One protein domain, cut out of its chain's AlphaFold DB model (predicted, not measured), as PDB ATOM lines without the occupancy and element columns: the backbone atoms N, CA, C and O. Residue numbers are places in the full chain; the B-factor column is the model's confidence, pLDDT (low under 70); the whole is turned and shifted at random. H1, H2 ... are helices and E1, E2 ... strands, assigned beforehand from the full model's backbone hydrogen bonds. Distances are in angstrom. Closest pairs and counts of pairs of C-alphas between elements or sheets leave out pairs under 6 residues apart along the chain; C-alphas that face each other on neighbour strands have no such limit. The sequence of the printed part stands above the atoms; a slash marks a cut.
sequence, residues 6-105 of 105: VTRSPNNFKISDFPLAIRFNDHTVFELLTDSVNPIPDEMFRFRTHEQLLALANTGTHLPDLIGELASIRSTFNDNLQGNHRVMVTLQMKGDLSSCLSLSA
ATOM      1  N   VAL A   6       0.653   6.922  64.693       95.75
ATOM      2  CA  VAL A   6       0.580   7.096  66.147       95.75
ATOM      3  C   VAL A   6       0.962   8.529  66.501       95.75
ATOM      4  O   VAL A   6       2.038   9.010  66.144       95.75
ATOM      5  N   THR A   7       0.084   9.220  67.221       93.50
ATOM      6  CA  THR A   7       0.280  10.607  67.663       93.50
ATOM      7  C   THR A   7       0.151  10.713  69.181       93.50
ATOM      8  O   THR A   7      -0.186   9.745  69.861       93.50
ATOM      9  N   ARG A   8       0.453  11.885  69.755       91.31
ATOM     10  CA  ARG A   8       0.197  12.141  71.181       91.31
ATOM     11  C   ARG A   8      -1.284  12.418  71.412       91.31
ATOM     12  O   ARG A   8      -1.884  13.192  70.668       91.31
ATOM     13  N   SER A   9      -1.831  11.851  72.482       87.12
ATOM     14  CA  SER A   9      -3.201  12.134  72.902       87.12
ATOM     15  C   SER A   9      -3.373  13.618  73.240       87.12
ATOM     16  O   SER A   9      -2.527  14.194  73.933       87.12
ATOM     17  N   PRO A  10      -4.456  14.261  72.776       77.31
ATOM     18  CA  PRO A  10      -4.734  15.644  73.120       77.31
ATOM     19  C   PRO A  10      -5.163  15.740  74.596       77.31
ATOM     20  O   PRO A  10      -5.912  14.911  75.108       77.31
ATOM     21  N   ASN A  11      -4.653  16.747  75.310       69.12
ATOM     22  CA  ASN A  11      -4.831  16.869  76.766       69.12
ATOM     23  C   ASN A  11      -6.156  17.524  77.191       69.12
ATOM     24  O   ASN A  11      -6.442  17.586  78.382       69.12
ATOM     25  N   ASN A  12      -6.933  18.051  76.246       68.12
ATOM     26  CA  ASN A  12      -8.135  18.840  76.517       68.12
ATOM     27  C   ASN A  12      -9.357  17.987  76.890       68.12
ATOM     28  O   ASN A  12     -10.162  18.436  77.696       68.12
ATOM     29  N   PHE A  13      -9.484  16.768  76.358       63.16
ATOM     30  CA  PHE A  13     -10.599  15.865  76.666       63.16
ATOM     31  C   PHE A  13     -10.101  14.421  76.755       63.16
ATOM     32  O   PHE A  13     -10.024  13.703  75.758       63.16
ATOM     33  N   LYS A  14      -9.727  13.985  77.963       65.75
ATOM     34  CA  LYS A  14      -9.202  12.630  78.184       65.75
ATOM     35  C   LYS A  14     -10.321  11.590  78.231       65.75
ATOM     36  O   LYS A  14     -10.772  11.164  79.296       65.75
ATOM     37  N   ILE A  15     -10.723  11.147  77.044       75.00
ATOM     38  CA  ILE A  15     -11.539   9.938  76.854       75.00
ATOM     39  C   ILE A  15     -10.746   8.698  77.295       75.00
ATOM     40  O   ILE A  15     -11.308   7.747  77.823       75.00
ATOM     41  N   SER A  16      -9.419   8.743  77.157       78.31
ATOM     42  CA  SER A  16      -8.504   7.704  77.611       78.31
ATOM     43  C   SER A  16      -7.319   8.300  78.370       78.31
ATOM     44  O   SER A  16      -6.917   9.437  78.116       78.31
ATOM     45  N   ASP A  17      -6.750   7.520  79.289       79.31
ATOM     46  CA  ASP A  17      -5.512   7.856  79.996       79.31
ATOM     47  C   ASP A  17      -4.253   7.441  79.210       79.31
ATOM     48  O   ASP A  17      -3.132   7.705  79.651       79.31
ATOM     49  N   PHE A  18      -4.409   6.829  78.026       86.50
ATOM     50  CA  PHE A  18      -3.275   6.472  77.176       86.50
ATOM     51  C   PHE A  18      -2.592   7.724  76.595       86.50
ATOM     52  O   PHE A  18      -3.264   8.619  76.075       86.50
ATOM     53  N   PRO A  19      -1.247   7.795  76.627       88.12
ATOM     54  CA  PRO A  19      -0.493   8.959  76.151       88.12
ATOM     55  C   PRO A  19      -0.455   9.076  74.619       88.12
ATOM     56  O   PRO A  19      -0.012  10.098  74.088       88.12
ATOM     57  N   LEU A  20      -0.886   8.025  73.922       91.50
ATOM     58  CA  LEU A  20      -0.857   7.899  72.475       91.50
ATOM     59  C   LEU A  20      -2.273   7.753  71.921       91.50
ATOM     60  O   LEU A  20      -3.117   7.091  72.526       91.50
ATOM     61  N   ALA A  21      -2.482   8.321  70.740       91.56
ATOM     62  CA  ALA A  21      -3.700   8.201  69.962       91.56
ATOM     63  C   ALA A  21      -3.388   7.605  68.586       91.56
ATOM     64  O   ALA A  21      -2.312   7.820  68.022       91.56
ATOM     65  N   ILE A  22      -4.348   6.861  68.046       93.94
ATOM     66  CA  ILE A  22      -4.299   6.372  66.672       93.94
ATOM     67  C   ILE A  22      -4.876   7.455  65.764       93.94
ATOM     68  O   ILE A  22      -5.964   7.972  66.026       93.94
ATOM     69  N   ARG A  23      -4.157   7.792  64.691       94.00
ATOM     70  CA  ARG A  23      -4.620   8.721  63.660       94.00
ATOM     71  C   ARG A  23      -4.722   7.988  62.327       94.00
ATOM     72  O   ARG A  23      -3.720   7.512  61.799       94.00
ATOM     73  N   PHE A  24      -5.935   7.925  61.789       97.19
ATOM     74  CA  PHE A  24      -6.175   7.346  60.471       97.19
ATOM     75  C   PHE A  24      -5.608   8.245  59.371       97.19
ATOM     76  O   PHE A  24      -5.564   9.470  59.505       97.19
ATOM     77  N   ASN A  25      -5.166   7.608  58.297       96.31
ATOM     78  CA  ASN A  25      -4.564   8.216  57.118       96.31
ATOM     79  C   ASN A  25      -5.002   7.430  55.863       96.31
ATOM     80  O   ASN A  25      -5.700   6.418  55.969       96.31
ATOM     81  N   ASP A  26      -4.536   7.854  54.688       97.75
ATOM     82  CA  ASP A  26      -4.888   7.238  53.397       97.75
ATOM     83  C   ASP A  26      -4.388   5.788  53.233       97.75
ATOM     84  O   ASP A  26      -4.817   5.076  52.328       97.75
ATOM     85  N   HIS A  27      -3.489   5.329  54.106       96.94
ATOM     86  CA  HIS A  27      -2.946   3.968  54.122       96.94
ATOM     87  C   HIS A  27      -3.585   3.077  55.193       96.94
ATOM     88  O   HIS A  27      -3.203   1.914  55.332       96.94
ATOM     89  N   THR A  28      -4.539   3.599  55.968       98.12
ATOM     90  CA  THR A  28      -5.172   2.845  57.050       98.12
ATOM     91  C   THR A  28      -6.134   1.807  56.482       98.12
ATOM     92  O   THR A  28      -7.046   2.136  55.726       98.12
ATOM     93  N   VAL A  29      -5.960   0.546  56.884       97.12
ATOM     94  CA  VAL A  29      -6.770  -0.587  56.417       97.12
ATOM     95  C   VAL A  29      -7.507  -1.241  57.585       97.12
ATOM     96  O   VAL A  29      -6.942  -1.452  58.665       97.12
ATOM     97  N   PHE A  30      -8.771  -1.599  57.354       95.38
ATOM     98  CA  PHE A  30      -9.621  -2.349  58.277       95.38
ATOM     99  C   PHE A  30      -9.907  -3.739  57.716       95.38
ATOM    100  O   PHE A  30     -10.196  -3.894  56.535       95.38
ATOM    101  N   GLU A  31      -9.851  -4.739  58.589       92.44
ATOM    102  CA  GLU A  31     -10.203  -6.120  58.282       92.44
ATOM    103  C   GLU A  31     -11.242  -6.562  59.309       92.44
ATOM    104  O   GLU A  31     -11.073  -6.306  60.507       92.44
ATOM    105  N   LEU A  32     -12.329  -7.165  58.831       89.12
ATOM    106  CA  LEU A  32     -13.365  -7.727  59.686       89.12
ATOM    107  C   LEU A  32     -12.908  -9.102  60.171       89.12
ATOM    108  O   LEU A  32     -12.659  -9.990  59.363       89.12
ATOM    109  N   LEU A  33     -12.851  -9.280  61.488       85.69
ATOM    110  CA  LEU A  33     -12.563 -10.569  62.110       85.69
ATOM    111  C   LEU A  33     -13.881 -11.170  62.605       85.69
ATOM    112  O   LEU A  33     -14.533 -10.589  63.469       85.69
ATOM    113  N   THR A  34     -14.294 -12.300  62.028       80.56
ATOM    114  CA  THR A  34     -15.544 -12.997  62.388       80.56
ATOM    115  C   THR A  34     -15.376 -13.929  63.581       80.56
ATOM    116  O   THR A  34     -16.323 -14.131  64.331       80.56
ATOM    117  N   ASP A  35     -14.162 -14.442  63.778       75.25
ATOM    118  CA  ASP A  35     -13.816 -15.342  64.869       75.25
ATOM    119  C   ASP A  35     -12.719 -14.695  65.707       75.25
ATOM    120  O   ASP A  35     -11.613 -14.442  65.223       75.25
ATOM    121  N   SER A  36     -13.013 -14.423  66.980       71.00
ATOM    122  CA  SER A  36     -11.983 -14.031  67.934       71.00
ATOM    123  C   SER A  36     -11.824 -15.104  68.997       71.00
ATOM    124  O   SER A  36     -12.741 -15.377  69.767       71.00
ATOM    125  N   VAL A  37     -10.621 -15.671  69.084       75.06
ATOM    126  CA  VAL A  37     -10.204 -16.525  70.209       75.06
ATOM    127  C   VAL A  37     -10.131 -15.747  71.530       75.06
ATOM    128  O   VAL A  37     -10.116 -16.364  72.587       75.06
ATOM    129  N   ASN A  38     -10.123 -14.408  71.473       79.06
ATOM    130  CA  ASN A  38     -10.140 -13.518  72.631       79.06
ATOM    131  C   ASN A  38     -11.169 -12.396  72.409       79.06
ATOM    132  O   ASN A  38     -10.871 -11.438  71.686       79.06
ATOM    133  N   PRO A  39     -12.383 -12.490  72.972       81.00
ATOM    134  CA  PRO A  39     -13.382 -11.442  72.807       81.00
ATOM    135  C   PRO A  39     -12.849 -10.109  73.350       81.00
ATOM    136  O   PRO A  39     -12.269 -10.050  74.435       81.00
ATOM    137  N   ILE A  40     -13.017  -9.047  72.565       82.50
ATOM    138  CA  ILE A  40     -12.689  -7.684  72.988       82.50
ATOM    139  C   ILE A  40     -13.800  -7.236  73.947       82.50
ATOM    140  O   ILE A  40     -14.966  -7.433  73.613       82.50
ATOM    141  N   PRO A  41     -13.481  -6.661  75.121       85.44
ATOM    142  CA  PRO A  41     -14.502  -6.094  75.992       85.44
ATOM    143  C   PRO A  41     -15.270  -4.980  75.275       85.44
ATOM    144  O   PRO A  41     -14.651  -4.069  74.724       85.44
ATOM    145  N   ASP A  42     -16.600  -5.034  75.322       85.44
ATOM    146  CA  ASP A  42     -17.463  -4.015  74.709       85.44
ATOM    147  C   ASP A  42     -17.355  -2.659  75.428       85.44
ATOM    148  O   ASP A  42     -17.551  -1.600  74.832       85.44
ATOM    149  N   GLU A  43     -17.009  -2.687  76.717       86.38
ATOM    150  CA  GLU A  43     -16.972  -1.521  77.594       86.38
ATOM    151  C   GLU A  43     -15.658  -1.467  78.387       86.38
ATOM    152  O   GLU A  43     -15.107  -2.488  78.807       86.38
ATOM    153  N   MET A  44     -15.163  -0.250  78.630       85.56
ATOM    154  CA  MET A  44     -13.958   0.007  79.423       85.56
ATOM    155  C   MET A  44     -14.236   1.106  80.455       85.56
ATOM    156  O   MET A  44     -13.894   2.271  80.251       85.56
ATOM    157  N   PHE A  45     -14.866   0.730  81.569       88.00
ATOM    158  CA  PHE A  45     -15.145   1.652  82.673       88.00
ATOM    159  C   PHE A  45     -13.902   1.945  83.513       88.00
ATOM    160  O   PHE A  45     -13.121   1.053  83.855       88.00
ATOM    161  N   ARG A  46     -13.762   3.204  83.928       86.25
ATOM    162  CA  ARG A  46     -12.696   3.705  84.802       86.25
ATOM    163  C   ARG A  46     -13.274   4.168  86.135       86.25
ATOM    164  O   ARG A  46     -13.229   5.356  86.470       86.25
ATOM    165  N   PHE A  47     -13.818   3.222  86.899       87.56
ATOM    166  CA  PHE A  47     -14.366   3.512  88.224       87.56
ATOM    167  C   PHE A  47     -13.289   4.057  89.169       87.56
ATOM    168  O   PHE A  47     -12.164   3.558  89.224       87.56
ATOM    169  N   ARG A  48     -13.658   5.089  89.929       87.56
ATOM    170  CA  ARG A  48     -12.800   5.769  90.909       87.56
ATOM    171  C   ARG A  48     -13.427   5.694  92.298       87.56
ATOM    172  O   ARG A  48     -14.632   5.482  92.435       87.56
ATOM    173  N   THR A  49     -12.620   5.873  93.341       88.44
ATOM    174  CA  THR A  49     -13.148   5.986  94.710       88.44
ATOM    175  C   THR A  49     -13.949   7.279  94.872       88.44
ATOM    176  O   THR A  49     -13.754   8.240  94.128       88.44
ATOM    177  N   HIS A  50     -14.827   7.337  95.875       86.62
ATOM    178  CA  HIS A  50     -15.573   8.561  96.186       86.62
ATOM    179  C   HIS A  50     -14.643   9.762  96.437       86.62
ATOM    180  O   HIS A  50     -14.878  10.846  95.915       86.62
ATOM    181  N   GLU A  51     -13.543   9.564  97.169       89.38
ATOM    182  CA  GLU A  51     -12.541  10.611  97.416       89.38
ATOM    183  C   GLU A  51     -11.904  11.123  96.116       89.38
ATOM    184  O   GLU A  51     -11.755  12.329  95.918       89.38
ATOM    185  N   GLN A  52     -11.578  10.215  95.191       90.12
ATOM    186  CA  GLN A  52     -11.043  10.576  93.879       90.12
ATOM    187  C   GLN A  52     -12.078  11.316  93.028       90.12
ATOM    188  O   GLN A  52     -11.720  12.257  92.329       90.12
ATOM    189  N   LEU A  53     -13.350  10.918  93.079       89.31
ATOM    190  CA  LEU A  53     -14.432  11.607  92.371       89.31
ATOM    191  C   LEU A  53     -14.641  13.022  92.915       89.31
ATOM    192  O   LEU A  53     -14.760  13.960  92.129       89.31
ATOM    193  N   LEU A  54     -14.598  13.191  94.238       88.38
ATOM    194  CA  LEU A  54     -14.702  14.495  94.887       88.38
ATOM    195  C   LEU A  54     -13.574  15.440  94.450       88.38
ATOM    196  O   LEU A  54     -13.835  16.603  94.160       88.38
ATOM    197  N   ALA A  55     -12.343  14.933  94.329       90.19
ATOM    198  CA  ALA A  55     -11.199  15.714  93.852       90.19
ATOM    199  C   ALA A  55     -11.327  16.173  92.384       90.19
ATOM    200  O   ALA A  55     -10.657  17.117  91.969       90.19
ATOM    201  N   LEU A  56     -12.165  15.506  91.585       88.25
ATOM    202  CA  LEU A  56     -12.372  15.806  90.163       88.25
ATOM    203  C   LEU A  56     -13.643  16.612  89.907       88.25
ATOM    204  O   LEU A  56     -13.771  17.223  88.838       88.25
ATOM    205  N   ALA A  57     -14.578  16.596  90.856       86.62
ATOM    206  CA  ALA A  57     -15.873  17.237  90.736       86.62
ATOM    207  C   ALA A  57     -15.712  18.714  90.357       86.62
ATOM    208  O   ALA A  57     -14.928  19.449  90.951       86.62
ATOM    209  N   ASN A  58     -16.459  19.145  89.339       83.50
ATOM    210  CA  ASN A  58     -16.477  20.523  88.835       83.50
ATOM    211  C   ASN A  58     -15.128  21.080  88.335       83.50
ATOM    212  O   ASN A  58     -15.047  22.264  88.019       83.50
ATOM    213  N   THR A  59     -14.083  20.257  88.198       86.19
ATOM    214  CA  THR A  59     -12.798  20.712  87.632       86.19
ATOM    215  C   THR A  59     -12.850  20.861  86.110       86.19
ATOM    216  O   THR A  59     -12.025  21.562  85.537       86.19
ATOM    217  N   GLY A  60     -13.776  20.166  85.436       81.25
ATOM    218  CA  GLY A  60     -13.871  20.130  83.969       81.25
ATOM    219  C   GLY A  60     -12.685  19.448  83.273       81.25
ATOM    220  O   GLY A  60     -12.596  19.477  82.052       81.25
ATOM    221  N   THR A  61     -11.769  18.840  84.033       80.69
ATOM    222  CA  THR A  61     -10.511  18.282  83.504       80.69
ATOM    223  C   THR A  61     -10.599  16.801  83.137       80.69
ATOM    224  O   THR A  61      -9.749  16.296  82.406       80.69
ATOM    225  N   HIS A  62     -11.604  16.088  83.652       81.31
ATOM    226  CA  HIS A  62     -11.744  14.642  83.501       81.31
ATOM    227  C   HIS A  62     -13.207  14.248  83.288       81.31
ATOM    228  O   HIS A  62     -14.117  14.931  83.754       81.31
ATOM    229  N   LEU A  63     -13.403  13.104  82.626       84.50
ATOM    230  CA  LEU A  63     -14.691  12.435  82.445       84.50
ATOM    231  C   LEU A  63     -14.674  11.124  83.250       84.50
ATOM    232  O   LEU A  63     -14.206  10.109  82.729       84.50
ATOM    233  N   PRO A  64     -15.041  11.154  84.546       87.31
ATOM    234  CA  PRO A  64     -15.061   9.954  85.369       87.31
ATOM    235  C   PRO A  64     -16.305   9.102  85.097       87.31
ATOM    236  O   PRO A  64     -17.394   9.636  84.891       87.31
ATOM    237  N   ASP A  65     -16.147   7.784  85.203       89.31
ATOM    238  CA  ASP A  65     -17.264   6.843  85.178       89.31
ATOM    239  C   ASP A  65     -17.803   6.631  86.598       89.31
ATOM    240  O   ASP A  65     -17.044   6.448  87.557       89.31
ATOM    241  N   LEU A  66     -19.128   6.662  86.732       88.62
ATOM    242  CA  LEU A  66     -19.844   6.575  88.001       88.62
ATOM    243  C   LEU A  66     -20.832   5.413  87.963       88.62
ATOM    244  O   LEU A  66     -21.576   5.253  86.999       88.62
ATOM    245  N   ILE A  67     -20.864   4.641  89.045       89.25
ATOM    246  CA  ILE A  67     -21.852   3.589  89.271       89.25
ATOM    247  C   ILE A  67     -22.345   3.665  90.712       89.25
ATOM    248  O   ILE A  67     -21.571   3.897  91.644       89.25
ATOM    249  N   GLY A  68     -23.647   3.482  90.887       90.56
ATOM    250  CA  GLY A  68     -24.303   3.489  92.182       90.56
ATOM    251  C   GLY A  68     -25.779   3.144  92.044       90.56
ATOM    252  O   GLY A  68     -26.332   3.159  90.943       90.56
ATOM    253  N   GLU A  69     -26.404   2.824  93.166       93.69
ATOM    254  CA  GLU A  69     -27.842   2.606  93.240       93.69
ATOM    255  C   GLU A  69     -28.570   3.948  93.140       93.69
ATOM    256  O   GLU A  69     -28.166   4.942  93.742       93.69
ATOM    257  N   LEU A  70     -29.646   4.007  92.360       93.69
ATOM    258  CA  LEU A  70     -30.434   5.225  92.236       93.69
ATOM    259  C   LEU A  70     -31.209   5.488  93.534       93.69
ATOM    260  O   LEU A  70     -32.198   4.818  93.810       93.69
ATOM    261  N   ALA A  71     -30.804   6.508  94.291       93.25
ATOM    262  CA  ALA A  71     -31.452   6.865  95.553       93.25
ATOM    263  C   ALA A  71     -32.596   7.872  95.362       93.25
ATOM    264  O   ALA A  71     -33.633   7.785  96.018       93.25
ATOM    265  N   SER A  72     -32.422   8.861  94.478       93.94
ATOM    266  CA  SER A  72     -33.482   9.833  94.185       93.94
ATOM    267  C   SER A  72     -33.278  10.552  92.858       93.94
ATOM    268  O   SER A  72     -32.143  10.812  92.460       93.94
ATOM    269  N   ILE A  73     -34.384  10.969  92.240       92.00
ATOM    270  CA  ILE A  73     -34.406  11.877  91.091       92.00
ATOM    271  C   ILE A  73     -35.141  13.151  91.501       92.00
ATOM    272  O   ILE A  73     -36.232  13.094  92.071       92.00
ATOM    273  N   ARG A  74     -34.559  14.310  91.198       86.94
ATOM    274  CA  ARG A  74     -35.179  15.624  91.388       86.94
ATOM    275  C   ARG A  74     -35.066  16.411  90.093       86.94
ATOM    276  O   ARG A  74     -33.970  16.743  89.660       86.94
ATOM    277  N   SER A  75     -36.198  16.726  89.476       77.31
ATOM    278  CA  SER A  75     -36.211  17.660  88.350       77.31
ATOM    279  C   SER A  75     -36.113  19.085  88.887       77.31
ATOM    280  O   SER A  75     -36.862  19.453  89.794       77.31
ATOM    281  N   THR A  76     -35.193  19.880  88.349       68.75
ATOM    282  CA  THR A  76     -35.160  21.323  88.602       68.75
ATOM    283  C   THR A  76     -35.707  22.033  87.373       68.75
ATOM    284  O   THR A  76     -35.071  22.036  86.318       68.75
ATOM    285  N   PHE A  77     -36.899  22.616  87.510       57.78
ATOM    286  CA  PHE A  77     -37.464  23.519  86.515       57.78
ATOM    287  C   PHE A  77     -36.832  24.894  86.735       57.78
ATOM    288  O   PHE A  77     -36.972  25.476  87.809       57.78
ATOM    289  N   ASN A  78     -36.066  25.388  85.764       57.75
ATOM    290  CA  ASN A  78     -35.498  26.727  85.849       57.75
ATOM    291  C   ASN A  78     -36.489  27.694  85.188       57.75
ATOM    292  O   ASN A  78     -36.362  27.993  84.006       57.75
ATOM    293  N   ASP A  79     -37.507  28.133  85.935       50.31
ATOM    294  CA  ASP A  79     -38.630  28.939  85.419       50.31
ATOM    295  C   ASP A  79     -38.213  30.297  84.815       50.31
ATOM    296  O   ASP A  79     -39.007  30.909  84.110       50.31
ATOM    297  N   ASN A  80     -36.987  30.787  85.051       55.34
ATOM    298  CA  ASN A  80     -36.679  32.205  84.816       55.34
ATOM    299  C   ASN A  80     -35.482  32.557  83.927       55.34
ATOM    300  O   ASN A  80     -35.216  33.744  83.759       55.34
ATOM    301  N   LEU A  81     -34.773  31.618  83.300       52.62
ATOM    302  CA  LEU A  81     -33.732  31.964  82.319       52.62
ATOM    303  C   LEU A  81     -33.659  30.874  81.253       52.62
ATOM    304  O   LEU A  81     -33.791  29.705  81.586       52.62
ATOM    305  N   GLN A  82     -33.428  31.277  80.002       54.62
ATOM    306  CA  GLN A  82     -33.231  30.456  78.797       54.62
ATOM    307  C   GLN A  82     -32.145  29.365  78.963       54.62
ATOM    308  O   GLN A  82     -31.067  29.450  78.382       54.62
ATOM    309  N   GLY A  83     -32.389  28.362  79.798       56.66
ATOM    310  CA  GLY A  83     -31.438  27.321  80.154       56.66
ATOM    311  C   GLY A  83     -32.089  25.951  80.086       56.66
ATOM    312  O   GLY A  83     -33.270  25.796  80.388       56.66
ATOM    313  N   ASN A  84     -31.298  24.962  79.678       62.47
ATOM    314  CA  ASN A  84     -31.745  23.587  79.504       62.47
ATOM    315  C   ASN A  84     -32.360  23.026  80.792       62.47
ATOM    316  O   ASN A  84     -31.899  23.322  81.899       62.47
ATOM    317  N   HIS A  85     -33.371  22.170  80.637       72.25
ATOM    318  CA  HIS A  85     -33.916  21.390  81.742       72.25
ATOM    319  C   HIS A  85     -32.801  20.544  82.364       72.25
ATOM    320  O   HIS A  85     -32.093  19.822  81.659       72.25
ATOM    321  N   ARG A  86     -32.648  20.642  83.690       80.06
ATOM    322  CA  ARG A  86     -31.654  19.863  84.435       80.06
ATOM    323  C   ARG A  86     -32.350  18.876  85.350       80.06
ATOM    324  O   ARG A  86     -33.228  19.245  86.133       80.06
ATOM    325  N   VAL A  87     -31.920  17.627  85.265       87.62
ATOM    326  CA  VAL A  87     -32.334  16.566  86.176       87.62
ATOM    327  C   VAL A  87     -31.197  16.327  87.153       87.62
ATOM    328  O   VAL A  87     -30.074  16.028  86.755       87.62
ATOM    329  N   MET A  88     -31.489  16.472  88.437       90.06
ATOM    330  CA  MET A  88     -30.575  16.109  89.505       90.06
ATOM    331  C   MET A  88     -30.814  14.652  89.892       90.06
ATOM    332  O   MET A  88     -31.946  14.254  90.179       90.06
ATOM    333  N   VAL A  89     -29.754  13.856  89.907       91.94
ATOM    334  CA  VAL A  89     -29.795  12.434  90.255       91.94
ATOM    335  C   VAL A  89     -28.865  12.190  91.429       91.94
ATOM    336  O   VAL A  89     -27.697  12.562  91.379       91.94
ATOM    337  N   THR A  90     -29.370  11.547  92.475       92.81
ATOM    338  CA  THR A  90     -28.550  11.099  93.601       92.81
ATOM    339  C   THR A  90     -28.306   9.609  93.462       92.81
ATOM    340  O   THR A  90     -29.260   8.828  93.461       92.81
ATOM    341  N   LEU A  91     -27.037   9.223  93.375       92.94
ATOM    342  CA  LEU A  91     -26.609   7.830  93.408       92.94
ATOM    343  C   LEU A  91     -26.054   7.499  94.792       92.94
ATOM    344  O   LEU A  91     -25.190   8.221  95.298       92.94
ATOM    345  N   GLN A  92     -26.526   6.410  95.391       92.88
ATOM    346  CA  GLN A  92     -25.892   5.782  96.539       92.88
ATOM    347  C   GLN A  92     -24.726   4.922  96.050       92.88
ATOM    348  O   GLN A  92     -24.875   4.020  95.226       92.88
ATOM    349  N   MET A  93     -23.540   5.236  96.548       87.00
ATOM    350  CA  MET A  93     -22.326   4.476  96.292       87.00
ATOM    351  C   MET A  93     -22.101   3.461  97.415       87.00
ATOM    352  O   MET A  93     -22.822   3.440  98.405       87.00
ATOM    353  N   LYS A  94     -21.078   2.610  97.283       82.19
ATOM    354  CA  LYS A  94     -20.745   1.600  98.298       82.19
ATOM    355  C   LYS A  94     -20.612   2.232  99.700       82.19
ATOM    356  O   LYS A  94     -19.727   3.059  99.915       82.19
ATOM    357  N   GLY A  95     -21.455   1.791 100.639       78.56
ATOM    358  CA  GLY A  95     -21.572   2.336 101.999       78.56
ATOM    359  C   GLY A  95     -22.691   3.382 102.130       78.56
ATOM    360  O   GLY A  95     -23.657   3.360 101.374       78.56
ATOM    361  N   ASP A  96     -22.540   4.317 103.071       76.69
ATOM    362  CA  ASP A  96     -23.486   5.430 103.294       76.69
ATOM    363  C   ASP A  96     -23.125   6.691 102.478       76.69
ATOM    364  O   ASP A  96     -23.579   7.802 102.759       76.69
ATOM    365  N   LEU A  97     -22.266   6.540 101.465       86.94
ATOM    366  CA  LEU A  97     -21.821   7.634 100.605       86.94
ATOM    367  C   LEU A  97     -22.813   7.846  99.461       86.94
ATOM    368  O   LEU A  97     -23.278   6.894  98.837       86.94
ATOM    369  N   SER A  98     -23.091   9.106  99.137       87.81
ATOM    370  CA  SER A  98     -23.942   9.473  98.004       87.81
ATOM    371  C   SER A  98     -23.296  10.563  97.161       87.81
ATOM    372  O   SER A  98     -22.539  11.392  97.661       87.81
ATOM    373  N   SER A  99     -23.578  10.550  95.861       87.00
ATOM    374  CA  SER A  99     -23.115  11.557  94.904       87.00
ATOM    375  C   SER A  99     -24.297  12.142  94.143       87.00
ATOM    376  O   SER A  99     -25.172  11.407  93.687       87.00
ATOM    377  N   CYS A 100     -24.322  13.468  94.013       89.25
ATOM    378  CA  CYS A 100     -25.361  14.202  93.297       89.25
ATOM    379  C   CYS A 100     -24.840  14.632  91.922       89.25
ATOM    380  O   CYS A 100     -23.784  15.257  91.816       89.25
ATOM    381  N   LEU A 101     -25.583  14.292  90.877       89.19
ATOM    382  CA  LEU A 101     -25.232  14.491  89.477       89.19
ATOM    383  C   LEU A 101     -26.254  15.410  88.821       89.19
ATOM    384  O   LEU A 101     -27.442  15.314  89.111       89.19
ATOM    385  N   SER A 102     -25.797  16.275  87.916       87.69
ATOM    386  CA  SER A 102     -26.671  17.093  87.074       87.69
ATOM    387  C   SER A 102     -26.622  16.572  85.644       87.69
ATOM    388  O   SER A 102     -25.560  16.566  85.023       87.69
ATOM    389  N   LEU A 103     -27.771  16.153  85.131       84.75
ATOM    390  CA  LEU A 103     -27.973  15.768  83.742       84.75
ATOM    391  C   LEU A 103     -28.641  16.938  83.022       84.75
ATOM    392  O   LEU A 103     -29.722  17.369  83.425       84.75
ATOM    393  N   SER A 104     -27.999  17.452  81.977       76.81
ATOM    394  CA  SER A 104     -28.580  18.462  81.089       76.81
ATOM    395  C   SER A 104     -29.054  17.770  79.815       76.81
ATOM    396  O   SER A 104     -28.264  17.051  79.202       76.81
ATOM    397  N   ALA A 105     -30.321  17.973  79.450       59.00
ATOM    398  CA  ALA A 105     -30.863  17.568  78.151       59.00
ATOM    399  C   ALA A 105     -30.609  18.637  77.079       59.00
ATOM    400  O   ALA A 105     -30.420  19.822  77.453       59.00
TER     401      ALA A 105
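Overview. This is residues 6 to 105 of the 105 residues of the protein "BnaCnng27410D protein" of Brassica napus (UniProt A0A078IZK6). Little of this domain is regular structure: a strongly twisted sheet, E3 - E4 - E5, with short helix H1 beside its E5 edge lies at one end, and small hairpin E1 - E2 lies far off. The long link between E2 and H1 joins them, its residues 25 to 43 sticking out. The 100 printed residues run E1 E2 H1 E3 E4 E5, mostly strand, with 36 in named elements; only just extended, close to loose, radius of gyration of the C-alphas 19.2 A, spans 53 by 36 by 28 A.

Arrangement. E3, residues 69 to 76, E4, 86 to 92, and E5, 98 to 104, form a meander, successive antiparallel hairpins; N 74 and O 88, and N 89 and O 101, are each 2.8 A apart. H1, residues 50 to 56, with every O i to N i+4 pair within hydrogen-bond range, is only just apart from E5, closest 8.2 A. E1, residues 6 to 8, and E2, 20 to 23, form an antiparallel hairpin, N 7 to O 21 2.9 A, apart from E3, E4 and E5.

Along the chain. E3 spans 20.6 A, E4 19.4 A, E5 19.7 A, H1 10.0 A, E2 9.6 A and E1 7.1 A. C-alpha 6 is at (0.580, 7.096, 66.147), C-alpha 104 at (-28.580, 18.462, 81.089).

Size, cuts and confidence. The farthest C-alphas, Val 37 and Asn 80, are 57.3 A apart. The printed part has no cut. Links E1 to E2, E2 to H1 and H1 to E3 are long. pLDDT is under 70 at residues 11 to 14, 76 to 84 and 105.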